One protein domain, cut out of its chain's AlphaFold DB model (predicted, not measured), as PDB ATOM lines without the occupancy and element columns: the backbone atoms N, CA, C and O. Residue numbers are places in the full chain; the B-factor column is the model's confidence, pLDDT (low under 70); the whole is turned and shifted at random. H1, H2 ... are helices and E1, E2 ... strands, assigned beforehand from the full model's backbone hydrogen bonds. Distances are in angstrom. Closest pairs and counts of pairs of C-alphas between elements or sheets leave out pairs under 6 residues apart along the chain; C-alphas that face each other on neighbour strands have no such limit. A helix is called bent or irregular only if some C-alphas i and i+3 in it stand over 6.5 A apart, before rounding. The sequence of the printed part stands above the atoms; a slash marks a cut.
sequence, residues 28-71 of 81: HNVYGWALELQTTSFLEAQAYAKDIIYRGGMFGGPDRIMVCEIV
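AT A GLANCE: This is residues 28 to 71 of the 81 residues of an uncharacterized protein of Clostridium drakei (UniProt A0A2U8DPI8). One helix, H1, packs on one side of two strands, E1 and E2, which are near each other and cross at a slant without pairing with each other. The chain goes along E1, turns tightly, comes back along H1, and after a loop of nine residues runs along E2 in roughly the sense of E1. The printed part has 44 residues, with one named helix and two named strands in the order E1, H1, E2. Helices hold 14 and strands 13 of the 27 residues in named elements, a mixed class of helices and strands. The whole is compact, with a radius of gyration of the C-alphas of 10.2 A and spans of 30 by 20 by 13 A.

IN THESE COORDINATES: The printed part begins at His 28, with its C-alpha at (-16.752, -17.957, -22.240), and residues 28 and 29 are a run of strand too short to be named. E1 is residues 33 to 39, the longest strand by residues, 17.5 A from first to last C-alpha; C-alpha 33 is at (-11.737, -15.948, -21.006). H1 is residues 42 to 55, 20.0 A from first to last C-alpha. Residues 62 to 64 are a helical run too short to be named. E2 follows directly, residues 65 to 70, 15.5 A long, and C-alpha 70 is at (-13.556, -10.853, -35.763).

HOW THE PARTS SIT: E1 and E2 are near each other, with 12 pairs of C-alphas within 10 A but no pair within 8 A. Each of them pairs with no named strand. E1 and H1 have 4 pairs of C-alphas within 8 A; the closest C-alphas are those of Thr 39 and Ala 45, 6.6 A apart. H1 and E2 have 5 such pairs, and their closest C-alphas, those of Ala 49 and Ile 65, are 6.8 A apart. The centre of H1 is 11.5 A from that of E1 and 11.2 A from that of E2. In H1 every O i to N i+4 pair is within hydrogen-bond range, and H1 is neither bent nor irregular.

THE WHOLE: The two C-alphas farthest apart are those of Gly 57 and Val 71, 31.3 A. The first and last printed C-alphas, those of His 28 and Val 71, are 19.3 A apart. The link from E1 to H1, with 2 residues between them, is tight; the link from H1 to E2, with 9 residues, is short, and no link is long. The printed part has no cut. The mean pLDDT of the printed part is 92.3, and no printed residue is under 70.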
ATOM      1  N   HIS A  28     -16.116 -17.572 -23.497       95.69
ATOM      2  CA  HIS A  28     -16.752 -17.957 -22.240       95.69
ATOM      3  C   HIS A  28     -15.757 -17.858 -21.085       95.69
ATOM      4  O   HIS A  28     -14.613 -18.297 -21.189       95.69
ATOM      5  N   ASN A  29     -16.188 -17.248 -19.982       94.31
ATOM      6  CA  ASN A  29     -15.396 -17.068 -18.774       94.31
ATOM      7  C   ASN A  29     -15.757 -18.093 -17.685       94.31
ATOM      8  O   ASN A  29     -16.477 -17.785 -16.726       94.31
ATOM      9  N   VAL A  30     -15.232 -19.313 -17.831       90.88
ATOM     10  CA  VAL A  30     -15.358 -20.385 -16.825       90.88
ATOM     11  C   VAL A  30     -14.269 -20.233 -15.756       90.88
ATOM     12  O   VAL A  30     -14.558 -19.936 -14.601       90.88
ATOM     13  N   TYR A  31     -13.005 -20.354 -16.163       89.88
ATOM     14  CA  TYR A  31     -11.819 -20.176 -15.308       89.88
ATOM     15  C   TYR A  31     -10.912 -19.036 -15.808       89.88
ATOM     16  O   TYR A  31      -9.744 -18.942 -15.442       89.88
ATOM     17  N   GLY A  32     -11.457 -18.192 -16.681       92.31
ATOM     18  CA  GLY A  32     -10.755 -17.233 -17.527       92.31
ATOM     19  C   GLY A  32     -11.428 -17.172 -18.900       92.31
ATOM     20  O   GLY A  32     -12.176 -18.081 -19.258       92.31
ATOM     21  N   TRP A  33     -11.182 -16.103 -19.660       94.50
ATOM     22  CA  TRP A  33     -11.737 -15.948 -21.006       94.50
ATOM     23  C   TRP A  33     -11.099 -16.945 -21.975       94.50
ATOM     24  O   TRP A  33      -9.912 -16.837 -22.285       94.50
ATOM     25  N   ALA A  34     -11.898 -17.889 -22.464       94.94
ATOM     26  CA  ALA A  34     -11.493 -18.874 -23.459       94.94
ATOM     27  C   ALA A  34     -12.377 -18.778 -24.706       94.94
ATOM     28  O   ALA A  34     -13.551 -18.421 -24.615       94.94
ATOM     29  N   LEU A  35     -11.797 -19.080 -25.868       95.69
ATOM     30  CA  LEU A  35     -12.531 -19.225 -27.124       95.69
ATOM     31  C   LEU A  35     -13.226 -20.593 -27.132       95.69
ATOM     32  O   LEU A  35     -12.546 -21.613 -27.111       95.69
ATOM     33  N   GLU A  36     -14.555 -20.607 -27.190       95.12
ATOM     34  CA  GLU A  36     -15.355 -21.842 -27.258       95.12
ATOM     35  C   GLU A  36     -15.764 -22.180 -28.698       95.12
ATOM     36  O   GLU A  36     -15.784 -23.339 -29.105       95.12
ATOM     37  N   LEU A  37     -16.087 -21.152 -29.487       96.62
ATOM     38  CA  LEU A  37     -16.546 -21.312 -30.862       96.62
ATOM     39  C   LEU A  37     -15.965 -20.216 -31.745       96.62
ATOM     40  O   LEU A  37     -16.017 -19.042 -31.388       96.62
ATOM     41  N   GLN A  38     -15.495 -20.597 -32.929       94.62
ATOM     42  CA  GLN A  38     -15.192 -19.693 -34.034       94.62
ATOM     43  C   GLN A  38     -15.936 -20.183 -35.277       94.62
ATOM     44  O   GLN A  38     -15.797 -21.338 -35.670       94.62
ATOM     45  N   THR A  39     -16.728 -19.314 -35.899       93.38
ATOM     46  CA  THR A  39     -17.572 -19.658 -37.052       93.38
ATOM     47  C   THR A  39     -17.688 -18.485 -38.021       93.38
ATOM     48  O   THR A  39     -17.442 -17.335 -37.672       93.38
ATOM     49  N   THR A  40     -18.078 -18.752 -39.261       91.81
ATOM     50  CA  THR A  40     -18.417 -17.730 -40.259       91.81
ATOM     51  C   THR A  40     -19.898 -17.330 -40.200       91.81
ATOM     52  O   THR A  40     -20.330 -16.452 -40.943       91.81
ATOM     53  N   SER A  41     -20.698 -17.978 -39.345       92.88
ATOM     54  CA  SER A  41     -22.142 -17.765 -39.213       92.88
ATOM     55  C   SER A  41     -22.491 -17.065 -37.901       92.88
ATOM     56  O   SER A  41     -22.342 -17.626 -36.816       92.88
ATOM     57  N   PHE A  42     -23.047 -15.853 -37.993       93.25
ATOM     58  CA  PHE A  42     -23.558 -15.149 -36.812       93.25
ATOM     59  C   PHE A  42     -24.663 -15.938 -36.099       93.25
ATOM     60  O   PHE A  42     -24.716 -15.962 -34.873       93.25
ATOM     61  N   LEU A  43     -25.544 -16.596 -36.860       96.94
ATOM     62  CA  LEU A  43     -26.656 -17.364 -36.296       96.94
ATOM     63  C   LEU A  43     -26.158 -18.543 -35.461       96.94
ATOM     64  O   LEU A  43     -26.726 -18.824 -34.410       96.94
ATOM     65  N   GLU A  44     -25.079 -19.192 -35.897       97.12
ATOM     66  CA  GLU A  44     -24.453 -20.283 -35.155       97.12
ATOM     67  C   GLU A  44     -23.785 -19.769 -33.875       97.12
ATOM     68  O   GLU A  44     -24.051 -20.295 -32.797       97.12
ATOM     69  N   ALA A  45     -23.010 -18.681 -33.962       96.88
ATOM     70  CA  ALA A  45     -22.402 -18.049 -32.790       96.88
ATOM     71  C   ALA A  45     -23.458 -17.601 -31.765       96.88
ATOM     72  O   ALA A  45     -23.318 -17.839 -30.565       96.88
ATOM     73  N   GLN A  46     -24.554 -17.001 -32.234       96.62
ATOM     74  CA  GLN A  46     -25.668 -16.593 -31.382       96.62
ATOM     75  C   GLN A  46     -26.371 -17.801 -30.747       96.62
ATOM     76  O   GLN A  46     -26.691 -17.758 -29.558       96.62
ATOM     77  N   ALA A  47     -26.649 -18.854 -31.521       97.56
ATOM     78  CA  ALA A  47     -27.307 -20.056 -31.015       97.56
ATOM     79  C   ALA A  47     -26.454 -20.743 -29.943       97.56
ATOM     80  O   ALA A  47     -26.977 -21.107 -28.892       97.56
ATOM     81  N   TYR A  48     -25.144 -20.832 -30.169       96.56
ATOM     82  CA  TYR A  48     -24.205 -21.410 -29.218       96.56
ATOM     83  C   TYR A  48     -24.123 -20.593 -27.922       96.56
ATOM     84  O   TYR A  48     -24.265 -21.144 -26.834       96.56
ATOM     85  N   ALA A  49     -24.005 -19.263 -28.013       95.94
ATOM     86  CA  ALA A  49     -24.021 -18.398 -26.831       95.94
ATOM     87  C   ALA A  49     -25.322 -18.542 -26.018       95.94
ATOM     88  O   ALA A  49     -25.282 -18.612 -24.790       95.94
ATOM     89  N   LYS A  50     -26.480 -18.633 -26.691       95.56
ATOM     90  CA  LYS A  50     -27.774 -18.883 -26.033       95.56
ATOM     91  C   LYS A  50     -27.810 -20.239 -25.333       95.56
ATOM     92  O   LYS A  50     -28.321 -20.315 -24.223       95.56
ATOM     93  N   ASP A  51     -27.273 -21.283 -25.956       95.25
ATOM     94  CA  ASP A  51     -27.213 -22.623 -25.368       95.25
ATOM     95  C   ASP A  51     -26.394 -22.631 -24.066       95.25
ATOM     96  O   ASP A  51     -26.867 -23.156 -23.061       95.25
ATOM     97  N   ILE A  52     -25.239 -21.953 -24.020       93.50
ATOM     98  CA  ILE A  52     -24.465 -21.804 -22.773       93.50
ATOM     99  C   ILE A  52     -25.308 -21.118 -21.684       93.50
ATOM    100  O   ILE A  52     -25.355 -21.599 -20.550       93.50
ATOM    101  N   ILE A  53     -26.002 -20.025 -22.025       93.19
ATOM    102  CA  ILE A  53     -26.864 -19.299 -21.076       93.19
ATOM    103  C   ILE A  53     -27.995 -20.202 -20.566       93.19
ATOM    104  O   ILE A  53     -28.274 -20.232 -19.368       93.19
ATOM    105  N   TYR A  54     -28.646 -20.954 -21.457       93.75
ATOM    106  CA  TYR A  54     -29.790 -21.797 -21.111       93.75
ATOM    107  C   TYR A  54     -29.417 -23.060 -20.337       93.75
ATOM    108  O   TYR A  54     -30.195 -23.483 -19.482       93.75
ATOM    109  N   ARG A  55     -28.234 -23.641 -20.576       88.69
ATOM    110  CA  ARG A  55     -27.697 -24.731 -19.741       88.69
ATOM    111  C   ARG A  55     -27.491 -24.284 -18.292       88.69
ATOM    112  O   ARG A  55     -27.596 -25.105 -17.382       88.69
ATOM    113  N   GLY A  56     -27.243 -22.991 -18.078       80.94
ATOM    114  CA  GLY A  56     -27.120 -22.389 -16.757       80.94
ATOM    115  C   GLY A  56     -25.891 -22.877 -15.982       80.94
ATOM    116  O   GLY A  56     -24.878 -23.282 -16.549       80.94
ATOM    117  N   GLY A  57     -25.968 -22.806 -14.652       84.56
ATOM    118  CA  GLY A  57     -24.868 -23.158 -13.750       84.56
ATOM    119  C   GLY A  57     -23.992 -21.967 -13.356       84.56
ATOM    120  O   GLY A  57     -24.215 -20.834 -13.777       84.56
ATOM    121  N   MET A  58     -22.978 -22.230 -12.524       82.25
ATOM    122  CA  MET A  58     -22.130 -21.200 -11.895       82.25
ATOM    123  C   MET A  58     -21.425 -20.272 -12.899       82.25
ATOM    124  O   MET A  58     -21.066 -19.148 -12.553       82.25
ATOM    125  N   PHE A  59     -21.248 -20.729 -14.142       84.94
ATOM    126  CA  PHE A  59     -20.550 -20.000 -15.200       84.94
ATOM    127  C   PHE A  59     -21.444 -19.619 -16.388       84.94
ATOM    128  O   PHE A  59     -20.943 -19.043 -17.344       84.94
ATOM    129  N   GLY A  60     -22.748 -19.904 -16.355       83.88
ATOM    130  CA  GLY A  60     -23.676 -19.662 -17.473       83.88
ATOM    131  C   GLY A  60     -24.291 -18.256 -17.521       83.88
ATOM    132  O   GLY A  60     -25.306 -18.056 -18.181       83.88
ATOM    133  N   GLY A  61     -23.740 -17.288 -16.782       87.44
ATOM    134  CA  GLY A  61     -24.264 -15.920 -16.735       87.44
ATOM    135  C   GLY A  61     -24.007 -15.136 -18.033       87.44
ATOM    136  O   GLY A  61     -22.974 -15.338 -18.673       87.44
ATOM    137  N   PRO A  62     -24.903 -14.211 -18.434       87.06
ATOM    138  CA  PRO A  62     -24.717 -13.391 -19.636       87.06
ATOM    139  C   PRO A  62     -23.502 -12.453 -19.544       87.06
ATOM    140  O   PRO A  62     -22.937 -12.072 -20.561       87.06
ATOM    141  N   ASP A  63     -23.068 -12.112 -18.332       91.12
ATOM    142  CA  ASP A  63     -21.843 -11.365 -18.032       91.12
ATOM    143  C   ASP A  63     -20.558 -12.173 -18.293       91.12
ATOM    144  O   ASP A  63     -19.460 -11.616 -18.329       91.12
ATOM    145  N   ARG A  64     -20.682 -13.490 -18.487       93.75
ATOM    146  CA  ARG A  64     -19.559 -14.417 -18.681       93.75
ATOM    147  C   ARG A  64     -19.384 -14.861 -20.122       93.75
ATOM    148  O   ARG A  64     -18.496 -15.665 -20.392       93.75
ATOM    149  N   ILE A  65     -20.225 -14.381 -21.031       94.94
ATOM    150  CA  ILE A  65     -20.261 -14.829 -22.420       94.94
ATOM    151  C   ILE A  65     -20.167 -13.607 -23.323       94.94
ATOM    152  O   ILE A  65     -20.886 -12.628 -23.142       94.94
ATOM    153  N   MET A  66     -19.283 -13.666 -24.313       95.88
ATOM    154  CA  MET A  66     -19.077 -12.581 -25.263       95.88
ATOM    155  C   MET A  66     -19.124 -13.125 -26.684       95.88
ATOM    156  O   MET A  66     -18.403 -14.060 -27.017       95.88
ATOM    157  N   VAL A  67     -19.950 -12.514 -27.531       95.94
ATOM    158  CA  VAL A  67     -19.967 -12.784 -28.972       95.94
ATOM    159  C   VAL A  67     -19.255 -11.633 -29.673       95.94
ATOM    160  O   VAL A  67     -19.711 -10.494 -29.597       95.94
ATOM    161  N   CYS A  68     -18.137 -11.921 -30.331       94.75
ATOM    162  CA  CYS A  68     -17.304 -10.934 -31.016       94.75
ATOM    163  C   CYS A  68     -17.366 -11.129 -32.527       94.75
ATOM    164  O   CYS A  68     -17.213 -12.251 -33.009       94.75
ATOM    165  N   GLU A  69     -17.504 -10.035 -33.274       92.06
ATOM    166  CA  GLU A  69     -17.138 -10.018 -34.691       92.06
ATOM    167  C   GLU A  69     -15.610  -9.918 -34.785       92.06
ATOM    168  O   GLU A  69     -15.003  -8.988 -34.252       92.06
ATOM    169  N   ILE A  70     -14.982 -10.882 -35.451       87.62
ATOM    170  CA  ILE A  70     -13.556 -10.853 -35.763       87.62
ATOM    171  C   ILE A  70     -13.412 -10.353 -37.194       87.62
ATOM    172  O   ILE A  70     -13.725 -11.053 -38.166       87.62
ATOM    173  N   VAL A  71     -12.896  -9.132 -37.294       80.31
ATOM    174  CA  VAL A  71     -12.519  -8.503 -38.555       80.31
ATOM    175  C   VAL A  71     -11.000  -8.615 -38.696       80.31
ATOM    176  O   VAL A  71     -10.272  -8.072 -37.861       80.31
TER     177      VAL A  71